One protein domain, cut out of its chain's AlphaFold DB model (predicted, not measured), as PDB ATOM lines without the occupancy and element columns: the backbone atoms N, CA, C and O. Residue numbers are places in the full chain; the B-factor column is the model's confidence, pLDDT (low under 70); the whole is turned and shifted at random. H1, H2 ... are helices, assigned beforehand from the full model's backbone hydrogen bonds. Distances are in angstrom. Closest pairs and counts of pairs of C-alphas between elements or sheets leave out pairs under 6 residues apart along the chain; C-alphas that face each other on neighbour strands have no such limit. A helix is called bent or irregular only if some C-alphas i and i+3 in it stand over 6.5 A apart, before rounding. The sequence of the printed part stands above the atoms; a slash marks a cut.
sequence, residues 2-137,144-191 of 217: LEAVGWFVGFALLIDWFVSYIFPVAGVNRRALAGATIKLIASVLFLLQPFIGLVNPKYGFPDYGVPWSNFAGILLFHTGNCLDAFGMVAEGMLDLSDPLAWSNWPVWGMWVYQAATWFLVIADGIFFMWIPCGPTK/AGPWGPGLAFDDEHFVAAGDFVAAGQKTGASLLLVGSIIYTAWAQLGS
ATOM      1  N   LEU A   2      89.873  30.337  67.907       75.50
ATOM      2  CA  LEU A   2      90.603  29.301  67.155       75.50
ATOM      3  C   LEU A   2      92.115  29.320  67.413       75.50
ATOM      4  O   LEU A   2      92.698  28.270  67.638       75.50
ATOM      5  N   GLU A   3      92.722  30.507  67.461       75.44
ATOM      6  CA  GLU A   3      94.145  30.666  67.773       75.44
ATOM      7  C   GLU A   3      94.510  30.104  69.160       75.44
ATOM      8  O   GLU A   3      95.387  29.256  69.275       75.44
ATOM      9  N   ALA A   4      93.795  30.514  70.212       76.88
ATOM     10  CA  ALA A   4      94.056  30.066  71.580       76.88
ATOM     11  C   ALA A   4      93.816  28.553  71.768       76.88
ATOM     12  O   ALA A   4      94.568  27.894  72.484       76.88
ATOM     13  N   VAL A   5      92.819  27.982  71.079       84.31
ATOM     14  CA  VAL A   5      92.608  26.523  71.036       84.31
ATOM     15  C   VAL A   5      93.763  25.832  70.311       84.31
ATOM     16  O   VAL A   5      94.250  24.811  70.785       84.31
ATOM     17  N   GLY A   6      94.231  26.399  69.196       86.31
ATOM     18  CA  GLY A   6      95.383  25.891  68.451       86.31
ATOM     19  C   GLY A   6      96.651  25.856  69.301       86.31
ATOM     20  O   GLY A   6      97.321  24.827  69.344       86.31
ATOM     21  N   TRP A   7      96.933  26.930  70.046       85.81
ATOM     22  CA  TRP A   7      98.046  26.973  70.998       85.81
ATOM     23  C   TRP A   7      97.906  25.924  72.102       85.81
ATOM     24  O   TRP A   7      98.860  25.198  72.371       85.81
ATOM     25  N   PHE A   8      96.720  25.798  72.701       89.94
ATOM     26  CA  PHE A   8      96.462  24.788  73.730       89.94
ATOM     27  C   PHE A   8      96.728  23.370  73.216       89.94
ATOM     28  O   PHE A   8      97.488  22.619  73.826       89.94
ATOM     29  N   VAL A   9      96.144  23.017  72.066       89.25
ATOM     30  CA  VAL A   9      96.338  21.701  71.441       89.25
ATOM     31  C   VAL A   9      97.807  21.493  71.075       89.25
ATOM     32  O   VAL A   9      98.359  20.437  71.368       89.25
ATOM     33  N   GLY A  10      98.462  22.505  70.501       85.56
ATOM     34  CA  GLY A  10      99.877  22.451  70.142       85.56
ATOM     35  C   GLY A  10     100.784  22.159  71.338       85.56
ATOM     36  O   GLY A  10     101.618  21.258  71.260       85.56
ATOM     37  N   PHE A  11     100.601  22.851  72.467       89.25
ATOM     38  CA  PHE A  11     101.406  22.599  73.670       89.25
ATOM     39  C   PHE A  11     101.055  21.285  74.361       89.25
ATOM     40  O   PHE A  11     101.953  20.632  74.888       89.25
ATOM     41  N   ALA A  12      99.790  20.858  74.331       88.44
ATOM     42  CA  ALA A  12      99.402  19.550  74.846       88.44
ATOM     43  C   ALA A  12     100.087  18.418  74.061       88.44
ATOM     44  O   ALA A  12     100.664  17.518  74.670       88.44
ATOM     45  N   LEU A  13     100.099  18.506  72.726       86.62
ATOM     46  CA  LEU A  13     100.815  17.563  71.863       86.62
ATOM     47  C   LEU A  13     102.333  17.632  72.069       86.62
ATOM     48  O   LEU A  13     102.995  16.601  72.056       86.62
ATOM     49  N   LEU A  14     102.894  18.823  72.296       83.25
ATOM     50  CA  LEU A  14     104.320  18.981  72.589       83.25
ATOM     51  C   LEU A  14     104.712  18.319  73.921       83.25
ATOM     52  O   LEU A  14     105.755  17.679  74.007       83.25
ATOM     53  N   ILE A  15     103.878  18.445  74.957       85.81
ATOM     54  CA  ILE A  15     104.084  17.760  76.241       85.81
ATOM     55  C   ILE A  15     103.965  16.248  76.066       85.81
ATOM     56  O   ILE A  15     104.826  15.524  76.560       85.81
ATOM     57  N   ASP A  16     102.934  15.779  75.357       83.62
ATOM     58  CA  ASP A  16     102.779  14.356  75.044       83.62
ATOM     59  C   ASP A  16     104.017  13.820  74.316       83.62
ATOM     60  O   ASP A  16     104.546  12.774  74.686       83.62
ATOM     61  N   TRP A  17     104.555  14.591  73.370       75.50
ATOM     62  CA  TRP A  17     105.789  14.253  72.670       75.50
ATOM     63  C   TRP A  17     107.002  14.182  73.614       75.50
ATOM     64  O   TRP A  17     107.778  13.232  73.528       75.50
ATOM     65  N   PHE A  18     107.159  15.123  74.550       75.31
ATOM     66  CA  PHE A  18     108.261  15.094  75.523       75.31
ATOM     67  C   PHE A  18     108.153  13.971  76.561       75.31
ATOM     68  O   PHE A  18     109.174  13.521  77.084       75.31
ATOM     69  N   VAL A  19     106.935  13.554  76.910       75.19
ATOM     70  CA  VAL A  19     106.684  12.529  77.936       75.19
ATOM     71  C   VAL A  19     106.651  11.122  77.334       75.19
ATOM     72  O   VAL A  19     107.054  10.162  77.993       75.19
ATOM     73  N   SER A  20     106.198  10.979  76.089       65.56
ATOM     74  CA  SER A  20     106.104   9.689  75.415       65.56
ATOM     75  C   SER A  20     107.489   9.144  75.049       65.56
ATOM     76  O   SER A  20     108.231   9.728  74.265       65.56
ATOM     77  N   TYR A  21     107.802   7.946  75.553       51.19
ATOM     78  CA  TYR A  21     109.054   7.191  75.346       51.19
ATOM     79  C   TYR A  21     109.391   6.823  73.881       51.19
ATOM     80  O   TYR A  21     110.362   6.111  73.635       51.19
ATOM     81  N   ILE A  22     108.607   7.277  72.898       50.22
ATOM     82  CA  ILE A  22     108.757   6.926  71.476       50.22
ATOM     83  C   ILE A  22     110.048   7.517  70.875       50.22
ATOM     84  O   ILE A  22     110.575   6.972  69.909       50.22
ATOM     85  N   PHE A  23     110.617   8.567  71.478       47.09
ATOM     86  CA  PHE A  23     111.891   9.157  71.054       47.09
ATOM     87  C   PHE A  23     112.977   8.974  72.129       47.09
ATOM     88  O   PHE A  23     113.239   9.890  72.907       47.09
ATOM     89  N   PRO A  24     113.662   7.815  72.173       43.78
ATOM     90  CA  PRO A  24     114.716   7.529  73.155       43.78
ATOM     91  C   PRO A  24     115.960   8.433  73.041       43.78
ATOM     92  O   PRO A  24     116.843   8.364  73.891       43.78
ATOM     93  N   VAL A  25     116.044   9.282  72.010       46.72
ATOM     94  CA  VAL A  25     117.235  10.082  71.679       46.72
ATOM     95  C   VAL A  25     117.223  11.474  72.333       46.72
ATOM     96  O   VAL A  25     118.278  12.065  72.534       46.72
ATOM     97  N   ALA A  26     116.057  11.988  72.737       46.34
ATOM     98  CA  ALA A  26     115.935  13.274  73.426       46.34
ATOM     99  C   ALA A  26     115.524  13.030  74.882       46.34
ATOM    100  O   ALA A  26     114.364  13.184  75.258       46.34
ATOM    101  N   GLY A  27     116.480  12.568  75.693       47.84
ATOM    102  CA  GLY A  27     116.263  12.304  77.112       47.84
ATOM    103  C   GLY A  27     115.564  13.476  77.798       47.84
ATOM    104  O   GLY A  27     115.996  14.611  77.643       47.84
ATOM    105  N   VAL A  28     114.481  13.165  78.521       55.16
ATOM    106  CA  VAL A  28     113.631  14.014  79.378       55.16
ATOM    107  C   VAL A  28     114.292  15.345  79.755       55.16
ATOM    108  O   VAL A  28     114.812  15.515  80.864       55.16
ATOM    109  N   ASN A  29     114.271  16.315  78.840       71.75
ATOM    110  CA  ASN A  29     114.792  17.633  79.134       71.75
ATOM    111  C   ASN A  29     113.744  18.326  79.999       71.75
ATOM    112  O   ASN A  29     112.785  18.924  79.512       71.75
ATOM    113  N   ARG A  30     113.915  18.198  81.320       80.50
ATOM    114  CA  ARG A  30     112.994  18.745  82.324       80.50
ATOM    115  C   ARG A  30     112.727  20.236  82.107       80.50
ATOM    116  O   ARG A  30     111.658  20.703  82.484       80.50
ATOM    117  N   ARG A  31     113.671  20.971  81.504       83.44
ATOM    118  CA  ARG A  31     113.502  22.393  81.178       83.44
ATOM    119  C   ARG A  31     112.559  22.589  80.001       83.44
ATOM    120  O   ARG A  31     111.628  23.368  80.143       83.44
ATOM    121  N   ALA A  32     112.747  21.849  78.909       82.31
ATOM    122  CA  ALA A  32     111.846  21.897  77.758       82.31
ATOM    123  C   ALA A  32     110.413  21.484  78.145       82.31
ATOM    124  O   ALA A  32     109.442  22.137  77.769       82.31
ATOM    125  N   LEU A  33     110.274  20.465  79.003       87.00
ATOM    126  CA  LEU A  33     108.975  20.071  79.556       87.00
ATOM    127  C   LEU A  33     108.358  21.176  80.429       87.00
ATOM    128  O   LEU A  33     107.162  21.452  80.321       87.00
ATOM    129  N   ALA A  34     109.155  21.828  81.283       89.88
ATOM    130  CA  ALA A  34     108.691  22.954  82.092       89.88
ATOM    131  C   ALA A  34     108.268  24.146  81.217       89.88
ATOM    132  O   ALA A  34     107.198  24.712  81.443       89.88
ATOM    133  N   GLY A  35     109.053  24.484  80.190       89.38
ATOM    134  CA  GLY A  35     108.734  25.517  79.207       89.38
ATOM    135  C   GLY A  35     107.412  25.231  78.495       89.38
ATOM    136  O   GLY A  35     106.510  26.071  78.516       89.38
ATOM    137  N   ALA A  36     107.247  24.020  77.958       90.00
ATOM    138  CA  ALA A  36     106.006  23.576  77.318       90.00
ATOM    139  C   ALA A  36     104.801  23.600  78.278       90.00
ATOM    140  O   ALA A  36     103.719  24.054  77.904       90.00
ATOM    141  N   THR A  37     104.989  23.192  79.536       91.88
ATOM    142  CA  THR A  37     103.935  23.227  80.568       91.88
ATOM    143  C   THR A  37     103.491  24.654  80.878       91.88
ATOM    144  O   THR A  37     102.293  24.937  80.923       91.88
ATOM    145  N   ILE A  38     104.436  25.580  81.050       93.94
ATOM    146  CA  ILE A  38     104.124  26.994  81.298       93.94
ATOM    147  C   ILE A  38     103.360  27.591  80.107       93.94
ATOM    148  O   ILE A  38     102.387  28.320  80.302       93.94
ATOM    149  N   LYS A  39     103.748  27.242  78.875       94.25
ATOM    150  CA  LYS A  39     103.055  27.667  77.650       94.25
ATOM    151  C   LYS A  39     101.638  27.098  77.543       94.25
ATOM    152  O   LYS A  39     100.722  27.812  77.136       94.25
ATOM    153  N   LEU A  40     101.422  25.856  77.979       93.75
ATOM    154  CA  LEU A  40     100.079  25.286  78.080       93.75
ATOM    155  C   LEU A  40      99.218  26.087  79.069       93.75
ATOM    156  O   LEU A  40      98.095  26.462  78.730       93.75
ATOM    157  N   ILE A  41      99.746  26.430  80.250       93.19
ATOM    158  CA  ILE A  41      99.036  27.282  81.223       93.19
ATOM    159  C   ILE A  41      98.725  28.658  80.611       93.19
ATOM    160  O   ILE A  41      97.597  29.139  80.725       93.19
ATOM    161  N   ALA A  42      99.685  29.262  79.904       93.19
ATOM    162  CA  ALA A  42      99.482  30.524  79.194       93.19
ATOM    163  C   ALA A  42      98.311  30.452  78.200       93.19
ATOM    164  O   ALA A  42      97.464  31.344  78.179       93.19
ATOM    165  N   SER A  43      98.205  29.360  77.434       92.06
ATOM    166  CA  SER A  43      97.116  29.175  76.462       92.06
ATOM    167  C   SER A  43      95.725  29.124  77.107       92.06
ATOM    168  O   SER A  43      94.765  29.639  76.535       92.06
ATOM    169  N   VAL A  44      95.613  28.601  78.335       90.50
ATOM    170  CA  VAL A  44      94.360  28.638  79.107       90.50
ATOM    171  C   VAL A  44      93.982  30.076  79.460       90.50
ATOM    172  O   VAL A  44      92.815  30.449  79.346       90.50
ATOM    173  N   LEU A  45      94.953  30.916  79.828       89.25
ATOM    174  CA  LEU A  45      94.699  32.331  80.122       89.25
ATOM    175  C   LEU A  45      94.279  33.125  78.873       89.25
ATOM    176  O   LEU A  45      93.409  33.995  78.976       89.25
ATOM    177  N   PHE A  46      94.813  32.783  77.695       87.94
ATOM    178  CA  PHE A  46      94.363  33.336  76.409       87.94
ATOM    179  C   PHE A  46      92.934  32.920  76.047       87.94
ATOM    180  O   PHE A  46      92.214  33.671  75.387       87.94
ATOM    181  N   LEU A  47      92.478  31.751  76.509       84.75
ATOM    182  CA  LEU A  47      91.096  31.306  76.313       84.75
ATOM    183  C   LEU A  47      90.097  32.074  77.190       84.75
ATOM    184  O   LEU A  47      88.948  32.237  76.780       84.75
ATOM    185  N   LEU A  48      90.503  32.594  78.354       82.06
ATOM    186  CA  LEU A  48      89.587  33.315  79.252       82.06
ATOM    187  C   LEU A  48      88.977  34.567  78.605       82.06
ATOM    188  O   LEU A  48      87.800  34.849  78.833       82.06
ATOM    189  N   GLN A  49      89.733  35.284  77.767       74.38
ATOM    190  CA  GLN A  49      89.247  36.495  77.100       74.38
ATOM    191  C   GLN A  49      87.991  36.261  76.243       74.38
ATOM    192  O   GLN A  49      86.970  36.901  76.512       74.38
ATOM    193  N   PRO A  50      88.000  35.356  75.242       70.81
ATOM    194  CA  PRO A  50      86.810  35.121  74.440       70.81
ATOM    195  C   PRO A  50      85.672  34.482  75.241       70.81
ATOM    196  O   PRO A  50      84.514  34.793  74.974       70.81
ATOM    197  N   PHE A  51      85.957  33.629  76.234       75.19
ATOM    198  CA  PHE A  51      84.897  33.035  77.058       75.19
ATOM    199  C   PHE A  51      84.141  34.082  77.875       75.19
ATOM    200  O   PHE A  51      82.915  34.037  77.946       75.19
ATOM    201  N   ILE A  52      84.841  35.056  78.452       69.88
ATOM    202  CA  ILE A  52      84.197  36.108  79.246       69.88
ATOM    203  C   ILE A  52      83.392  37.059  78.352       69.88
ATOM    204  O   ILE A  52      82.285  37.445  78.733       69.88
ATOM    205  N   GLY A  53      83.874  37.334  77.135       65.19
ATOM    206  CA  GLY A  53      83.096  38.044  76.115       65.19
ATOM    207  C   GLY A  53      81.783  37.335  75.745       65.19
ATOM    208  O   GLY A  53      80.775  37.998  75.516       65.19
ATOM    209  N   LEU A  54      81.761  35.996  75.755       69.44
ATOM    210  CA  LEU A  54      80.556  35.199  75.482       69.44
ATOM    211  C   LEU A  54      79.587  35.129  76.674       69.44
ATOM    212  O   LEU A  54      78.375  35.188  76.482       69.44
ATOM    213  N   VAL A  55      80.101  34.976  77.898       69.62
ATOM    214  CA  VAL A  55      79.277  34.768  79.107       69.62
ATOM    215  C   VAL A  55      78.647  36.068  79.600       69.62
ATOM    216  O   VAL A  55      77.568  36.045  80.194       69.62
ATOM    217  N   ASN A  56      79.299  37.207  79.369       63.25
ATOM    218  CA  ASN A  56      78.817  38.480  79.876       63.25
ATOM    219  C   ASN A  56      78.906  39.606  78.835       63.25
ATOM    220  O   ASN A  56      79.734  40.504  78.972       63.25
ATOM    221  N   PRO A  57      78.009  39.634  77.836       59.47
ATOM    222  CA  PRO A  57      78.007  40.675  76.806       59.47
ATOM    223  C   PRO A  57      77.665  42.080  77.340       59.47
ATOM    224  O   PRO A  57      77.805  43.056  76.614       59.47
ATOM    225  N   LYS A  58      77.194  42.200  78.594       52.22
ATOM    226  CA  LYS A  58      76.788  43.472  79.220       52.22
ATOM    227  C   LYS A  58      77.898  44.127  80.056       52.22
ATOM    228  O   LYS A  58      77.878  45.342  80.225       52.22
ATOM    229  N   TYR A  59      78.832  43.337  80.594       50.41
ATOM    230  CA  TYR A  59      79.978  43.813  81.386       50.41
ATOM    231  C   TYR A  59      81.336  43.478  80.763       50.41
ATOM    232  O   TYR A  59      82.352  44.019  81.193       50.41
ATOM    233  N   GLY A  60      81.376  42.600  79.762       46.78
ATOM    234  CA  GLY A  60      82.506  42.538  78.857       46.78
ATOM    235  C   GLY A  60      82.529  43.859  78.115       46.78
ATOM    236  O   GLY A  60      81.551  44.205  77.461       46.78
ATOM    237  N   PHE A  61      83.615  44.618  78.234       50.59
ATOM    238  CA  PHE A  61      83.930  45.587  77.197       50.59
ATOM    239  C   PHE A  61      83.839  44.817  75.874       50.59
ATOM    240  O   PHE A  61      84.641  43.890  75.706       50.59
ATOM    241  N   PRO A  62      82.857  45.110  74.998       47.38
ATOM    242  CA  PRO A  62      82.585  44.270  73.832       47.38
ATOM    243  C   PRO A  62      83.820  44.112  72.933       47.38
ATOM    244  O   PRO A  62      83.917  43.129  72.205       47.38
ATOM    245  N   ASP A  63      84.802  45.007  73.092       50.31
ATOM    246  CA  ASP A  63      86.009  45.073  72.281       50.31
ATOM    247  C   ASP A  63      87.319  44.684  73.007       50.31
ATOM    248  O   ASP A  63      88.331  44.508  72.336       50.31
ATOM    249  N   TYR A  64      87.349  44.525  74.346       51.53
ATOM    250  CA  TYR A  64      88.629  44.448  75.098       51.53
ATOM    251  C   TYR A  64      88.843  43.202  75.985       51.53
ATOM    252  O   TYR A  64      89.947  43.001  76.497       51.53
ATOM    253  N   GLY A  65      87.843  42.327  76.148       62.84
ATOM    254  CA  GLY A  65      88.003  41.049  76.866       62.84
ATOM    255  C   GLY A  65      88.425  41.198  78.338       62.84
ATOM    256  O   GLY A  65      87.958  42.096  79.034       62.84
ATOM    257  N   VAL A  66      89.287  40.289  78.822       77.31
ATOM    258  CA  VAL A  66      89.925  40.335  80.153       77.31
ATOM    259  C   VAL A  66      91.415  40.650  79.997       77.31
ATOM    260  O   VAL A  66      92.219  39.753  79.742       77.31
ATOM    261  N   PRO A  67      91.807  41.927  80.097       77.88
ATOM    262  CA  PRO A  67      93.157  42.371  79.753       77.88
ATOM    263  C   PRO A  67      94.236  41.776  80.656       77.88
ATOM    264  O   PRO A  67      95.295  41.375  80.180       77.88
ATOM    265  N   TRP A  68      93.941  41.645  81.956       82.25
ATOM    266  CA  TRP A  68      94.876  41.059  82.916       82.25
ATOM    267  C   TRP A  68      95.219  39.610  82.565       82.25
ATOM    268  O   TRP A  68      96.372  39.209  82.712       82.25
ATOM    269  N   SER A  69      94.247  38.821  82.086       86.81
ATOM    270  CA  SER A  69      94.479  37.406  81.785       86.81
ATOM    271  C   SER A  69      95.326  37.257  80.531       86.81
ATOM    272  O   SER A  69      96.191  36.388  80.490       86.81
ATOM    273  N   ASN A  70      95.141  38.134  79.542       86.94
ATOM    274  CA  ASN A  70      95.989  38.154  78.352       86.94
ATOM    275  C   ASN A  70      97.420  38.545  78.681       86.94
ATOM    276  O   ASN A  70      98.350  37.844  78.295       86.94
ATOM    277  N   PHE A  71      97.599  39.611  79.461       90.44
ATOM    278  CA  PHE A  71      98.932  40.035  79.860       90.44
ATOM    279  C   PHE A  71      99.635  38.963  80.705       90.44
ATOM    280  O   PHE A  71     100.773  38.599  80.415       90.44
ATOM    281  N   ALA A  72      98.939  38.366  81.679       92.00
ATOM    282  CA  ALA A  72      99.462  37.237  82.450       92.00
ATOM    283  C   ALA A  72      99.809  36.033  81.556       92.00
ATOM    284  O   ALA A  72     100.870  35.430  81.719       92.00
ATOM    285  N   GLY A  73      98.955  35.712  80.579       93.00
ATOM    286  CA  GLY A  73      99.225  34.692  79.570       93.00
ATOM    287  C   GLY A  73     100.497  34.988  78.776       93.00
ATOM    288  O   GLY A  73     101.352  34.117  78.660       93.00
ATOM    289  N   ILE A  74     100.683  36.223  78.302       94.38
ATOM    290  CA  ILE A  74     101.876  36.641  77.553       94.38
ATOM    291  C   ILE A  74     103.136  36.541  78.415       94.38
ATOM    292  O   ILE A  74     104.151  36.042  77.933       94.38
ATOM    293  N   LEU A  75     103.081  36.939  79.689       96.69
ATOM    294  CA  LEU A  75     104.214  36.805  80.610       96.69
ATOM    295  C   LEU A  75     104.610  35.338  80.824       96.69
ATOM    296  O   LEU A  75     105.800  35.010  80.793       96.69
ATOM    297  N   LEU A  76     103.635  34.442  81.001       96.19
ATOM    298  CA  LEU A  76     103.900  33.004  81.103       96.19
ATOM    299  C   LEU A  76     104.451  32.456  79.783       96.19
ATOM    300  O   LEU A  76     105.467  31.763  79.784       96.19
ATOM    301  N   PHE A  77     103.842  32.812  78.652       95.19
ATOM    302  CA  PHE A  77     104.286  32.377  77.330       95.19
ATOM    303  C   PHE A  77     105.731  32.809  77.043       95.19
ATOM    304  O   PHE A  77     106.563  31.991  76.643       95.19
ATOM    305  N   HIS A  78     106.058  34.066  77.347       96.94
ATOM    306  CA  HIS A  78     107.406  34.619  77.273       96.94
ATOM    307  C   HIS A  78     108.383  33.890  78.199       96.94
ATOM    308  O   HIS A  78     109.459  33.495  77.763       96.94
ATOM    309  N   THR A  79     107.995  33.638  79.452       97.12
ATOM    310  CA  THR A  79     108.815  32.868  80.404       97.12
ATOM    311  C   THR A  79     109.126  31.473  79.861       97.12
ATOM    312  O   THR A  79     110.271  31.025  79.918       97.12
ATOM    313  N   GLY A  80     108.131  30.799  79.279       94.44
ATOM    314  CA  GLY A  80     108.324  29.509  78.625       94.44
ATOM    315  C   GLY A  80     109.258  29.580  77.413       94.44
ATOM    316  O   GLY A  80     110.009  28.637  77.180       94.44
ATOM    317  N   ASN A  81     109.245  30.669  76.635       94.06
ATOM    318  CA  ASN A  81     110.208  30.883  75.543       94.06
ATOM    319  C   ASN A  81     111.624  31.148  76.063       94.06
ATOM    320  O   ASN A  81     112.567  30.557  75.542       94.06
ATOM    321  N   CYS A  82     111.776  31.929  77.137       94.94
ATOM    322  CA  CYS A  82     113.073  32.163  77.772       94.94
ATOM    323  C   CYS A  82     113.714  30.853  78.246       94.94
ATOM    324  O   CYS A  82     114.910  30.650  78.050       94.94
ATOM    325  N   LEU A  83     112.923  29.966  78.863       93.31
ATOM    326  CA  LEU A  83     113.406  28.665  79.330       93.31
ATOM    327  C   LEU A  83     113.879  27.777  78.177       93.31
ATOM    328  O   LEU A  83     114.952  27.185  78.284       93.31
ATOM    329  N   ASP A  84     113.118  27.717  77.083       90.81
ATOM    330  CA  ASP A  84     113.490  26.917  75.914       90.81
ATOM    331  C   ASP A  84     114.728  27.494  75.211       90.81
ATOM    332  O   ASP A  84     115.673  26.757  74.936       90.81
ATOM    333  N   ALA A  85     114.772  28.813  74.984       91.19
ATOM    334  CA  ALA A  85     115.915  29.492  74.368       91.19
ATOM    335  C   ALA A  85     117.196  29.293  75.189       91.19
ATOM    336  O   ALA A  85     118.246  28.935  74.650       91.19
ATOM    337  N   PHE A  86     117.102  29.472  76.509       90.88
ATOM    338  CA  PHE A  86     118.220  29.224  77.412       90.88
ATOM    339  C   PHE A  86     118.637  27.751  77.404       90.88
ATOM    340  O   PHE A  86     119.832  27.470  77.368       90.88
ATOM    341  N   GLY A  87     117.681  26.816  77.414       88.75
ATOM    342  CA  GLY A  87     117.952  25.380  77.335       88.75
ATOM    343  C   GLY A  87     118.746  25.012  76.084       88.75
ATOM    344  O   GLY A  87     119.800  24.391  76.195       88.75
ATOM    345  N   MET A  88     118.306  25.494  74.919       88.06
ATOM    346  CA  MET A  88     118.974  25.254  73.635       88.06
ATOM    347  C   MET A  88     120.420  25.763  73.616       88.06
ATOM    348  O   MET A  88     121.316  25.079  73.121       88.06
ATOM    349  N   VAL A  89     120.672  26.947  74.181       87.81
ATOM    350  CA  VAL A  89     122.032  27.502  74.270       87.81
ATOM    351  C   VAL A  89     122.876  26.740  75.293       87.81
ATOM    352  O   VAL A  89     124.013  26.378  75.001       87.81
ATOM    353  N   ALA A  90     122.332  26.476  76.483       87.44
ATOM    354  CA  ALA A  90     123.049  25.816  77.574       87.44
ATOM    355  C   ALA A  90     123.452  24.371  77.240       87.44
ATOM    356  O   ALA A  90     124.439  23.874  77.775       87.44
ATOM    357  N   GLU A  91     122.700  23.708  76.365       85.94
ATOM    358  CA  GLU A  91     122.978  22.347  75.889       85.94
ATOM    359  C   GLU A  91     123.866  22.316  74.641       85.94
ATOM    360  O   GLU A  91     124.162  21.242  74.123       85.94
ATOM    361  N   GLY A  92     124.325  23.479  74.168       86.12
ATOM    362  CA  GLY A  92     125.231  23.569  73.027       86.12
ATOM    363  C   GLY A  92     124.573  23.204  71.696       86.12
ATOM    364  O   GLY A  92     125.268  22.769  70.784       86.12
ATOM    365  N   MET A  93     123.253  23.383  71.559       87.00
ATOM    366  CA  MET A  93     122.550  23.119  70.293       87.00
ATOM    367  C   MET A  93     122.905  24.123  69.189       87.00
ATOM    368  O   MET A  93     122.585  23.884  68.028       87.00
ATOM    369  N   LEU A  94     123.518  25.256  69.547       90.19
ATOM    370  CA  LEU A  94     123.946  26.288  68.610       90.19
ATOM    371  C   LEU A  94     125.412  26.084  68.221       90.19
ATOM    372  O   LEU A  94     126.314  26.387  69.004       90.19
ATOM    373  N   ASP A  95     125.642  25.643  66.989       91.00
ATOM    374  CA  ASP A  95     126.974  25.620  66.392       91.00
ATOM    375  C   ASP A  95     127.279  26.973  65.732       91.00
ATOM    376  O   ASP A  95     126.750  27.303  64.671       91.00
ATOM    377  N   LEU A  96     128.140  27.776  66.359       92.81
ATOM    378  CA  LEU A  96     128.544  29.082  65.826       92.81
ATOM    379  C   LEU A  96     129.595  28.994  64.710       92.81
ATOM    380  O   LEU A  96     129.872  30.013  64.075       92.81
ATOM    381  N   SER A  97     130.194  27.820  64.477       94.62
ATOM    382  CA  SER A  97     131.165  27.638  63.392       94.62
ATOM    383  C   SER A  97     130.492  27.591  62.017       94.62
ATOM    384  O   SER A  97     131.055  28.097  61.047       94.62
ATOM    385  N   ASP A  98     129.256  27.087  61.961       92.88
ATOM    386  CA  ASP A  98     128.355  27.190  60.815       92.88
ATOM    387  C   ASP A  98     126.963  27.659  61.282       92.88
ATOM    388  O   ASP A  98     126.060  26.851  61.512       92.88
ATOM    389  N   PRO A  99     126.747  28.979  61.432       90.44
ATOM    390  CA  PRO A  99     125.509  29.504  62.000       90.44
ATOM    391  C   PRO A  99     124.274  29.164  61.159       90.44
ATOM    392  O   PRO A  99     123.175  29.112  61.708       90.44
ATOM    393  N   LEU A 100     124.425  28.899  59.857       92.62
ATOM    394  CA  LEU A 100     123.312  28.579  58.957       92.62
ATOM    395  C   LEU A 100     123.073  27.070  58.803       92.62
ATOM    396  O   LEU A 100     122.144  26.681  58.083       92.62
ATOM    397  N   ALA A 101     123.855  26.235  59.501       90.06
ATOM    398  CA  ALA A 101     123.675  24.793  59.530       90.06
ATOM    399  C   ALA A 101     122.225  24.426  59.854       90.06
ATOM    400  O   ALA A 101     121.592  24.999  60.742       90.06
ATOM    401  N   TRP A 102     121.708  23.410  59.162       88.31
ATOM    402  CA  TRP A 102     120.336  22.929  59.330       88.31
ATOM    403  C   TRP A 102     119.980  22.589  60.786       88.31
ATOM    404  O   TRP A 102     118.860  22.826  61.239       88.31
ATOM    405  N   SER A 103     120.953  22.079  61.544       88.00
ATOM    406  CA  SER A 103     120.830  21.769  62.972       88.00
ATOM    407  C   SER A 103     120.536  22.990  63.848       88.00
ATOM    408  O   SER A 103     119.915  22.831  64.895       88.00
ATOM    409  N   ASN A 104     120.918  24.197  63.417       91.19
ATOM    410  CA  ASN A 104     120.709  25.437  64.170       91.19
ATOM    411  C   ASN A 104     119.325  26.064  63.942       91.19
ATOM    412  O   ASN A 104     118.926  26.959  64.685       91.19
ATOM    413  N   TRP A 105     118.567  25.624  62.932       92.38
ATOM    414  CA  TRP A 105     117.276  26.230  62.575       92.38
ATOM    415  C   TRP A 105     116.245  26.249  63.716       92.38
ATOM    416  O   TRP A 105     115.589  27.280  63.877       92.38
ATOM    417  N   PRO A 106     116.112  25.205  64.561       90.75
ATOM    418  CA  PRO A 106     115.259  25.262  65.748       90.75
ATOM    419  C   PRO A 106     115.669  26.371  66.710       90.75
ATOM    420  O   PRO A 106     114.812  27.069  67.247       90.75
ATOM    421  N   VAL A 107     116.978  26.565  66.900       92.06
ATOM    422  CA  VAL A 107     117.508  27.607  67.783       92.06
ATOM    423  C   VAL A 107     117.146  28.982  67.228       92.06
ATOM    424  O   VAL A 107     116.621  29.817  67.961       92.06
ATOM    425  N   TRP A 108     117.327  29.206  65.922       94.00
ATOM    426  CA  TRP A 108     116.906  30.450  65.269       94.00
ATOM    427  C   TRP A 108     115.400  30.690  65.374       94.00
ATOM    428  O   TRP A 108     114.990  31.792  65.734       94.00
ATOM    429  N   GLY A 109     114.579  29.664  65.132       94.62
ATOM    430  CA  GLY A 109     113.128  29.741  65.309       94.62
ATOM    431  C   GLY A 109     112.740  30.155  66.732       94.62
ATOM    432  O   GLY A 109     111.888  31.028  66.913       94.62
ATOM    433  N   MET A 110     113.415  29.603  67.744       95.00
ATOM    434  CA  MET A 110     113.205  29.977  69.144       95.00
ATOM    435  C   MET A 110     113.612  31.428  69.435       95.00
ATOM    436  O   MET A 110     112.878  32.142  70.116       95.00
ATOM    437  N   TRP A 111     114.724  31.917  68.877       95.19
ATOM    438  CA  TRP A 111     115.105  33.332  68.997       95.19
ATOM    439  C   TRP A 111     114.085  34.274  68.349       95.19
ATOM    440  O   TRP A 111     113.789  35.331  68.911       95.19
ATOM    441  N   VAL A 112     113.495  33.882  67.214       97.06
ATOM    442  CA  VAL A 112     112.395  34.643  66.601       97.06
ATOM    443  C   VAL A 112     111.176  34.680  67.528       97.06
ATOM    444  O   VAL A 112     110.618  35.756  67.744       97.06
ATOM    445  N   TYR A 113     110.798  33.557  68.150       95.06
ATOM    446  CA  TYR A 113     109.731  33.535  69.161       95.06
ATOM    447  C   TYR A 113     110.051  34.394  70.392       95.06
ATOM    448  O   TYR A 113     109.169  35.058  70.947       95.06
ATOM    449  N   GLN A 114     111.313  34.435  70.810       96.00
ATOM    450  CA  GLN A 114     111.747  35.275  71.919       96.00
ATOM    451  C   GLN A 114     111.600  36.765  71.584       96.00
ATOM    452  O   GLN A 114     111.038  37.525  72.374       96.00
ATOM    453  N   ALA A 115     112.035  37.176  70.391       97.06
ATOM    454  CA  ALA A 115     111.842  38.539  69.904       97.06
ATOM    455  C   ALA A 115     110.348  38.884  69.784       97.06
ATOM    456  O   ALA A 115     109.916  39.931  70.264       97.06
ATOM    457  N   ALA A 116     109.546  37.973  69.222       96.81
ATOM    458  CA  ALA A 116     108.099  38.125  69.102       96.81
ATOM    459  C   ALA A 116     107.439  38.405  70.457       96.81
ATOM    460  O   ALA A 116     106.673  39.356  70.606       96.81
ATOM    461  N   THR A 117     107.768  37.594  71.464       96.06
ATOM    462  CA  THR A 117     107.162  37.726  72.791       96.06
ATOM    463  C   THR A 117     107.626  38.955  73.553       96.06
ATOM    464  O   THR A 117     106.847  39.459  74.349       96.06
ATOM    465  N   TRP A 118     108.811  39.509  73.280       97.56
ATOM    466  CA  TRP A 118     109.183  40.820  73.822       97.56
ATOM    467  C   TRP A 118     108.269  41.937  73.318       97.56
ATOM    468  O   TRP A 118     107.790  42.733  74.124       97.56
ATOM    469  N   PHE A 119     107.971  41.971  72.014       96.50
ATOM    470  CA  PHE A 119     107.022  42.950  71.471       96.50
ATOM    471  C   PHE A 119     105.639  42.811  72.109       96.50
ATOM    472  O   PHE A 119     105.042  43.818  72.478       96.50
ATOM    473  N   LEU A 120     105.166  41.574  72.297       94.75
ATOM    474  CA  LEU A 120     103.883  41.304  72.947       94.75
ATOM    475  C   LEU A 120     103.892  41.693  74.429       94.75
ATOM    476  O   LEU A 120     102.974  42.361  74.876       94.75
ATOM    477  N   VAL A 121     104.938  41.351  75.191       96.38
ATOM    478  CA  VAL A 121     105.059  41.735  76.610       96.38
ATOM    479  C   VAL A 121     104.994  43.252  76.766       96.38
ATOM    480  O   VAL A 121     104.292  43.743  77.647       96.38
ATOM    481  N   ILE A 122     105.707  44.000  75.921       94.75
ATOM    482  CA  ILE A 122     105.724  45.462  76.006       94.75
ATOM    483  C   ILE A 122     104.367  46.033  75.580       94.75
ATOM    484  O   ILE A 122     103.805  46.852  76.305       94.75
ATOM    485  N   ALA A 123     103.822  45.599  74.441       92.44
ATOM    486  CA  ALA A 123     102.555  46.111  73.925       92.44
ATOM    487  C   ALA A 123     101.382  45.794  74.864       92.44
ATOM    488  O   ALA A 123     100.659  46.699  75.275       92.44
ATOM    489  N   ASP A 124     101.223  44.536  75.273       90.25
ATOM    490  CA  ASP A 124     100.155  44.130  76.187       90.25
ATOM    491  C   ASP A 124     100.378  44.628  77.613       90.25
ATOM    492  O   ASP A 124      99.410  44.866  78.332       90.25
ATOM    493  N   GLY A 125     101.631  44.850  78.015       90.88
ATOM    494  CA  GLY A 125     101.958  45.525  79.265       90.88
ATOM    495  C   GLY A 125     101.474  46.971  79.259       90.88
ATOM    496  O   GLY A 125     100.759  47.372  80.174       90.88
ATOM    497  N   ILE A 126     101.790  47.737  78.210       87.75
ATOM    498  CA  ILE A 126     101.286  49.109  78.045       87.75
ATOM    499  C   ILE A 126      99.759  49.098  78.021       87.75
ATOM    500  O   ILE A 126      99.146  49.833  78.788       87.75
ATOM    501  N   PHE A 127      99.150  48.222  77.219       84.75
ATOM    502  CA  PHE A 127      97.697  48.093  77.137       84.75
ATOM    503  C   PHE A 127      97.065  47.787  78.503       84.75
ATOM    504  O   PHE A 127      96.143  48.479  78.923       84.75
ATOM    505  N   PHE A 128      97.593  46.810  79.245       82.94
ATOM    506  CA  PHE A 128      97.093  46.450  80.572       82.94
ATOM    507  C   PHE A 128      97.238  47.589  81.589       82.94
ATOM    508  O   PHE A 128      96.306  47.864  82.346       82.94
ATOM    509  N   MET A 129      98.388  48.271  81.601       82.12
ATOM    510  CA  MET A 129      98.630  49.401  82.502       82.12
ATOM    511  C   MET A 129      97.754  50.621  82.171       82.12
ATOM    512  O   MET A 129      97.488  51.444  83.049       82.12
ATOM    513  N   TRP A 130      97.317  50.728  80.916       76.00
ATOM    514  CA  TRP A 130      96.584  51.862  80.358       76.00
ATOM    515  C   TRP A 130      95.069  51.798  80.549       76.00
ATOM    516  O   TRP A 130      94.421  52.843  80.556       76.00
ATOM    517  N   ILE A 131      94.482  50.608  80.709       66.94
ATOM    518  CA  ILE A 131      93.022  50.469  80.752       66.94
ATOM    519  C   ILE A 131      92.451  51.271  81.926       66.94
ATOM    520  O   ILE A 131      92.762  50.973  83.086       66.94
ATOM    521  N   PRO A 132      91.633  52.309  81.645       56.03
ATOM    522  CA  PRO A 132      91.097  53.169  82.685       56.03
ATOM    523  C   PRO A 132      90.201  52.359  83.622       56.03
ATOM    524  O   PRO A 132      89.557  51.394  83.204       56.03
ATOM    525  N   CYS A 133      90.152  52.763  84.894       51.69
ATOM    526  CA  CYS A 133      89.336  52.148  85.943       51.69
ATOM    527  C   CYS A 133      87.827  52.175  85.593       51.69
ATOM    528  O   CYS A 133      87.088  53.000  86.113       51.69
ATOM    529  N   GLY A 134      87.348  51.271  84.735       47.84
ATOM    530  CA  GLY A 134      85.930  51.028  84.455       47.84
ATOM    531  C   GLY A 134      85.119  52.185  83.823       47.84
ATOM    532  O   GLY A 134      85.579  53.316  83.690       47.84
ATOM    533  N   PRO A 135      83.864  51.905  83.414       42.69
ATOM    534  CA  PRO A 135      82.966  52.857  82.738       42.69
ATOM    535  C   PRO A 135      82.394  53.948  83.656       42.69
ATOM    536  O   PRO A 135      81.770  54.903  83.196       42.69
ATOM    537  N   THR A 136      82.600  53.839  84.963       43.62
ATOM    538  CA  THR A 136      82.300  54.907  85.901       43.62
ATOM    539  C   THR A 136      83.568  55.721  86.092       43.62
ATOM    540  O   THR A 136      84.505  55.235  86.710       43.62
ATOM    541  N   LYS A 137      83.575  56.994  85.677       42.94
ATOM    542  CA  LYS A 137      84.567  58.012  86.095       42.94
ATOM    543  C   LYS A 137      84.578  58.259  87.626       42.94
ATOM    544  O   LYS A 137      84.971  59.325  88.092       42.94
ATOM    545  N   ALA A 144      90.636  50.413  92.944       45.12
ATOM    546  CA  ALA A 144      90.712  50.059  91.536       45.12
ATOM    547  C   ALA A 144      89.816  48.847  91.225       45.12
ATOM    548  O   ALA A 144      89.926  47.794  91.856       45.12
ATOM    549  N   GLY A 145      88.933  48.991  90.234       46.03
ATOM    550  CA  GLY A 145      88.270  47.835  89.639       46.03
ATOM    551  C   GLY A 145      89.320  46.840  89.110       46.03
ATOM    552  O   GLY A 145      90.442  47.243  88.804       46.03
ATOM    553  N   PRO A 146      88.988  45.547  88.968       51.09
ATOM    554  CA  PRO A 146      89.962  44.463  88.765       51.09
ATOM    555  C   PRO A 146      90.650  44.426  87.380       51.09
ATOM    556  O   PRO A 146      91.133  43.377  86.957       51.09
ATOM    557  N   TRP A 147      90.674  45.532  86.637       59.25
ATOM    558  CA  TRP A 147      90.870  45.524  85.183       59.25
ATOM    559  C   TRP A 147      92.162  46.193  84.693       59.25
ATOM    560  O   TRP A 147      92.528  45.992  83.539       59.25
ATOM    561  N   GLY A 148      92.886  46.900  85.563       60.81
ATOM    562  CA  GLY A 148      94.189  47.500  85.270       60.81
ATOM    563  C   GLY A 148      94.562  48.563  86.313       60.81
ATOM    564  O   GLY A 148      93.677  49.066  87.006       60.81
ATOM    565  N   PRO A 149      95.852  48.907  86.471       67.56
ATOM    566  CA  PRO A 149      96.292  49.926  87.427       67.56
ATOM    567  C   PRO A 149      95.969  51.367  87.004       67.56
ATOM    568  O   PRO A 149      96.093  52.264  87.834       67.56
ATOM    569  N   GLY A 150      95.523  51.594  85.761       64.88
ATOM    570  CA  GLY A 150      94.945  52.867  85.323       64.88
ATOM    571  C   GLY A 150      95.933  54.034  85.337       64.88
ATOM    572  O   GLY A 150      95.632  55.083  85.909       64.88
ATOM    573  N   LEU A 151      97.110  53.861  84.727       67.62
ATOM    574  CA  LEU A 151      98.062  54.961  84.567       67.62
ATOM    575  C   LEU A 151      97.427  56.077  83.723       67.62
ATOM    576  O   LEU A 151      96.998  55.851  82.593       67.62
ATOM    577  N   ALA A 152      97.353  57.281  84.289       61.75
ATOM    578  CA  ALA A 152      96.818  58.446  83.602       61.75
ATOM    579  C   ALA A 152      97.849  58.982  82.598       61.75
ATOM    580  O   ALA A 152      98.926  59.426  82.995       61.75
ATOM    581  N   PHE A 153      97.495  58.961  81.318       63.69
ATOM    582  CA  PHE A 153      98.204  59.657  80.247       63.69
ATOM    583  C   PHE A 153      97.368  60.861  79.805       63.69
ATOM    584  O   PHE A 153      96.141  60.832  79.926       63.69
ATOM    585  N   ASP A 154      98.013  61.921  79.321       72.50
ATOM    586  CA  ASP A 154      97.294  62.974  78.599       72.50
ATOM    587  C   ASP A 154      96.822  62.469  77.216       72.50
ATOM    588  O   ASP A 154      97.206  61.386  76.761       72.50
ATOM    589  N   ASP A 155      95.959  63.244  76.555       70.75
ATOM    590  CA  ASP A 155      95.334  62.861  75.282       70.75
ATOM    591  C   ASP A 155      96.355  62.632  74.146       70.75
ATOM    592  O   ASP A 155      96.099  61.847  73.232       70.75
ATOM    593  N   GLU A 156      97.525  63.278  74.191       75.50
ATOM    594  CA  GLU A 156      98.581  63.118  73.182       75.50
ATOM    595  C   GLU A 156      99.313  61.780  73.364       75.50
ATOM    596  O   GLU A 156      99.452  60.994  72.418       75.50
ATOM    597  N   HIS A 157      99.700  61.466  74.602       75.31
ATOM    598  CA  HIS A 157     100.313  60.184  74.941       75.31
ATOM    599  C   HIS A 157      99.333  59.013  74.771       75.31
ATOM    600  O   HIS A 157      99.765  57.895  74.491       75.31
ATOM    601  N   PHE A 158      98.022  59.261  74.878       69.88
ATOM    602  CA  PHE A 158      96.977  58.266  74.621       69.88
ATOM    603  C   PHE A 158      97.017  57.748  73.177       69.88
ATOM    604  O   PHE A 158      97.022  56.535  72.959       69.88
ATOM    605  N   VAL A 159      97.075  58.649  72.189       74.56
ATOM    606  CA  VAL A 159      97.103  58.261  70.768       74.56
ATOM    607  C   VAL A 159      98.415  57.550  70.438       74.56
ATOM    608  O   VAL A 159      98.395  56.464  69.858       74.56
ATOM    609  N   ALA A 160      99.546  58.103  70.889       80.81
ATOM    610  CA  ALA A 160     100.860  57.506  70.657       80.81
ATOM    611  C   ALA A 160     100.990  56.098  71.275       80.81
ATOM    612  O   ALA A 160     101.551  55.196  70.647       80.81
ATOM    613  N   ALA A 161     100.448  55.886  72.480       80.50
ATOM    614  CA  ALA A 161     100.433  54.575  73.126       80.50
ATOM    615  C   ALA A 161      99.552  53.575  72.367       80.50
ATOM    616  O   ALA A 161      99.976  52.440  72.153       80.50
ATOM    617  N   GLY A 162      98.364  53.988  71.913       83.50
ATOM    618  CA  GLY A 162      97.475  53.139  71.114       83.50
ATOM    619  C   GLY A 162      98.125  52.658  69.814       83.50
ATOM    620  O   GLY A 162      98.112  51.458  69.520       83.50
ATOM    621  N   ASP A 163      98.766  53.569  69.077       87.44
ATOM    622  CA  ASP A 163      99.490  53.242  67.844       87.44
ATOM    623  C   ASP A 163     100.668  52.296  68.109       87.44
ATOM    624  O   ASP A 163     100.868  51.318  67.377       87.44
ATOM    625  N   PHE A 164     101.418  52.536  69.191       89.81
ATOM    626  CA  PHE A 164     102.516  51.667  69.602       89.81
ATOM    627  C   PHE A 164     102.030  50.259  69.964       89.81
ATOM    628  O   PHE A 164     102.616  49.278  69.503       89.81
ATOM    629  N   VAL A 165     100.951  50.138  70.748       89.56
ATOM    630  CA  VAL A 165     100.356  48.843  71.118       89.56
ATOM    631  C   VAL A 165      99.950  48.076  69.863       89.56
ATOM    632  O   VAL A 165     100.344  46.921  69.694       89.56
ATOM    633  N   ALA A 166      99.235  48.725  68.939       89.12
ATOM    634  CA  ALA A 166      98.799  48.091  67.699       89.12
ATOM    635  C   ALA A 166      99.984  47.634  66.828       89.12
ATOM    636  O   ALA A 166      99.963  46.530  66.275       89.12
ATOM    637  N   ALA A 167     101.030  48.459  66.704       93.31
ATOM    638  CA  ALA A 167     102.239  48.110  65.962       93.31
ATOM    639  C   ALA A 167     103.023  46.968  66.631       93.31
ATOM    640  O   ALA A 167     103.455  46.034  65.947       93.31
ATOM    641  N   GLY A 168     103.168  47.010  67.957       94.56
ATOM    642  CA  GLY A 168     103.847  45.987  68.748       94.56
ATOM    643  C   GLY A 168     103.144  44.635  68.662       94.56
ATOM    644  O   GLY A 168     103.794  43.630  68.376       94.56
ATOM    645  N   GLN A 169     101.814  44.607  68.782       92.50
ATOM    646  CA  GLN A 169     101.022  43.381  68.642       92.50
ATOM    647  C   GLN A 169     101.116  42.786  67.234       92.50
ATOM    648  O   GLN A 169     101.373  41.590  67.088       92.50
ATOM    649  N   LYS A 170     100.990  43.612  66.183       93.38
ATOM    650  CA  LYS A 170     101.158  43.158  64.789       93.38
ATOM    651  C   LYS A 170     102.559  42.606  64.532       93.38
ATOM    652  O   LYS A 170     102.695  41.568  63.883       93.38
ATOM    653  N   THR A 171     103.589  43.280  65.043       96.75
ATOM    654  CA  THR A 171     104.989  42.851  64.901       96.75
ATOM    655  C   THR A 171     105.229  41.537  65.638       96.75
ATOM    656  O   THR A 171     105.752  40.595  65.047       96.75
ATOM    657  N   GLY A 172     104.776  41.438  66.891       96.00
ATOM    658  CA  GLY A 172     104.840  40.217  67.689       96.00
ATOM    659  C   GLY A 172     104.157  39.043  66.990       96.00
ATOM    660  O   GLY A 172     104.798  38.026  66.743       96.00
ATOM    661  N   ALA A 173     102.899  39.202  66.571       93.38
ATOM    662  CA  ALA A 173     102.149  38.164  65.861       93.38
ATOM    663  C   ALA A 173     102.816  37.741  64.537       93.38
ATOM    664  O   ALA A 173     102.888  36.552  64.224       93.38
ATOM    665  N   SER A 174     103.361  38.697  63.781       96.50
ATOM    666  CA  SER A 174     104.076  38.404  62.532       96.50
ATOM    667  C   SER A 174     105.349  37.596  62.785       96.50
ATOM    668  O   SER A 174     105.627  36.640  62.064       96.50
ATOM    669  N   LEU A 175     106.108  37.929  63.831       97.31
ATOM    670  CA  LEU A 175     107.299  37.169  64.211       97.31
ATOM    671  C   LEU A 175     106.944  35.773  64.740       97.31
ATOM    672  O   LEU A 175     107.663  34.827  64.429       97.31
ATOM    673  N   LEU A 176     105.822  35.603  65.456       94.38
ATOM    674  CA  LEU A 176     105.323  34.265  65.809       94.38
ATOM    675  C   LEU A 176     105.102  33.421  64.546       94.38
ATOM    676  O   LEU A 176     105.591  32.295  64.473       94.38
ATOM    677  N   LEU A 177     104.449  33.978  63.521       93.44
ATOM    678  CA  LEU A 177     104.254  33.284  62.245       93.44
ATOM    679  C   LEU A 177     105.590  32.915  61.580       93.44
ATOM    680  O   LEU A 177     105.757  31.781  61.133       93.44
ATOM    681  N   VAL A 178     106.553  33.840  61.540       96.94
ATOM    682  CA  VAL A 178     107.891  33.575  60.979       96.94
ATOM    683  C   VAL A 178     108.590  32.442  61.736       96.94
ATOM    684  O   VAL A 178     109.098  31.516  61.104       96.94
ATOM    685  N   GLY A 179     108.567  32.464  63.072       94.50
ATOM    686  CA  GLY A 179     109.103  31.382  63.901       94.50
ATOM    687  C   GLY A 179     108.442  30.035  63.586       94.50
ATOM    688  O   GLY A 179     109.135  29.036  63.394       94.50
ATOM    689  N   SER A 180     107.114  30.011  63.430       91.88
ATOM    690  CA  SER A 180     106.366  28.802  63.054       91.88
ATOM    691  C   SER A 180     106.747  28.271  61.673       91.88
ATOM    692  O   SER A 180     106.878  27.057  61.504       91.88
ATOM    693  N   ILE A 181     106.973  29.153  60.696       94.44
ATOM    694  CA  ILE A 181     107.437  28.766  59.355       94.44
ATOM    695  C   ILE A 181     108.832  28.138  59.431       94.44
ATOM    696  O   ILE A 181     109.040  27.082  58.835       94.44
ATOM    697  N   ILE A 182     109.760  28.728  60.194       93.94
ATOM    698  CA  ILE A 182     111.115  28.179  60.384       93.94
ATOM    699  C   ILE A 182     111.040  26.768  60.975       93.94
ATOM    700  O   ILE A 182     111.648  25.848  60.430       93.94
ATOM    701  N   TYR A 183     110.252  26.570  62.037       88.75
ATOM    702  CA  TYR A 183     110.069  25.249  62.650       88.75
ATOM    703  C   TYR A 183     109.413  24.237  61.710       88.75
ATOM    704  O   TYR A 183     109.836  23.082  61.658       88.75
ATOM    705  N   THR A 184     108.399  24.657  60.952       89.44
ATOM    706  CA  THR A 184     107.701  23.778  60.006       89.44
ATOM    707  C   THR A 184     108.633  23.347  58.878       89.44
ATOM    708  O   THR A 184     108.718  22.158  58.573       89.44
ATOM    709  N   ALA A 185     109.383  24.291  58.302       90.50
ATOM    710  CA  ALA A 185     110.390  23.999  57.290       90.50
ATOM    711  C   ALA A 185     111.474  23.069  57.849       90.50
ATOM    712  O   ALA A 185     111.823  22.081  57.200       90.50
ATOM    713  N   TRP A 186     111.949  23.345  59.070       90.88
ATOM    714  CA  TRP A 186     112.920  22.507  59.768       90.88
ATOM    715  C   TRP A 186     112.445  21.054  59.937       90.88
ATOM    716  O   TRP A 186     113.170  20.105  59.633       90.88
ATOM    717  N   ALA A 187     111.201  20.863  60.368       86.19
ATOM    718  CA  ALA A 187     110.639  19.529  60.543       86.19
ATOM    719  C   ALA A 187     110.466  18.795  59.198       86.19
ATOM    720  O   ALA A 187     110.856  17.634  59.071       86.19
ATOM    721  N   GLN A 188     109.923  19.473  58.180       87.44
ATOM    722  CA  GLN A 188     109.608  18.867  56.879       87.44
ATOM    723  C   GLN A 188     110.840  18.513  56.044       87.44
ATOM    724  O   GLN A 188     110.868  17.483  55.372       87.44
ATOM    725  N   LEU A 189     111.860  19.368  56.034       83.75
ATOM    726  CA  LEU A 189     113.068  19.096  55.257       83.75
ATOM    727  C   LEU A 189     114.012  18.148  56.016       83.75
ATOM    728  O   LEU A 189     114.709  17.357  55.383       83.75
ATOM    729  N   GLY A 190     113.967  18.145  57.355       75.62
ATOM    730  CA  GLY A 190     114.698  17.189  58.189       75.62
ATOM    731  C   GLY A 190     114.237  15.741  57.996       75.62
ATOM    732  O   GLY A 190     115.073  14.841  57.982       75.62
ATOM    733  N   SER A 191     112.943  15.504  57.752       69.19
ATOM    734  CA  SER A 191     112.418  14.153  57.489       69.19
ATOM    735  C   SER A 191     112.896  13.534  56.170       69.19
ATOM    736  O   SER A 191     112.740  12.332  55.976       69.19
TER     737      SER A 191
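AT A GLANCE: This is residues 2 to 137 and 144 to 191 of the 217 residues of the protein "Hypothetical protein" of Haptolina ericina (UniProt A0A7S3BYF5). Five helices stand side by side in one bowed row, running to and fro along the longest axis, each packed on the one before it in the chain, from H1 at one edge through H2, H3 and H4 to H5, the longest, at the other. The two edge helices, H1 and H5, are apart. The class is all helix, and the packing is mostly aligned: the four touching pairs of helices are at a shallow tilt. The printed part has 184 residues, with five named helices in the order H1 to H5 and no named strand. It is elongated, 59 by 34 by 25 A, and only just compact, close to loose, with a radius of gyration of the C-alphas of 18.8 A.

HOW THE PARTS SIT: H1, residues 2 to 19, and H2, residues 30 to 55, form a helical hairpin: they touch, closest at the C-alphas of Phe 8 and Ser 43, 5.2 A apart, and run opposite ways at a shallow tilt of 24 degrees. H2 also forms a hairpin with H3, residues 67 to 90, at a shallow tilt of 16 degrees, closest at the C-alphas of Gly 35 and Gly 80, 4.1 A. H3 forms a third hairpin with H4, residues 102 to 130, at a shallow tilt of 27 degrees, closest at the C-alphas of His 78 and Thr 117, 5.5 A. H4 touches H5, residues 155 to 190, at a shallow tilt of 21 degrees, opposite ways, closest at the C-alphas of Ala 116 and Gly 172, 4.1 A. H1 and H3 are apart, and so are H2 and H4, and H3 and H5. Every O i to N i+4 pair is within hydrogen-bond range in H1 and H3; in H2 it is 20 of 22, in H4 23 of 25, in H5 31 of 32.

IN THESE COORDINATES: H1 begins at C-alpha 2, (90.603, 29.301, 67.155), and is 25.6 A long. H2 is 37.5 A long, with a kink of 27 degrees near residue 49; it is neither bent nor irregular, but only just: C-alphas 46 and 49 are 6.1 A apart. H3 is 34.2 A long. H4, 42.9 A long, is irregular, with C-alphas 103 and 106 7.1 A apart. H5, 52.5 A long, ends at C-alpha 190, (114.698, 17.189, 58.189).

THE WHOLE: The two C-alphas farthest apart, those of Ser 97 and Thr 136, are 60.3 A apart. Residues 138 to 143 are not printed, and C-alphas 137 and 144 are 11.4 A apart across this cut, which lies in the link from H4 to H5. The links from H2 to H3 and from H3 to H4 are long; that from H1 to H2 is short. The mean pLDDT of the printed part is 81.1, and 42 residues are under 70: 20 to 28, 52 to 65, 131 to 137, 144 to 153, 158 and 191.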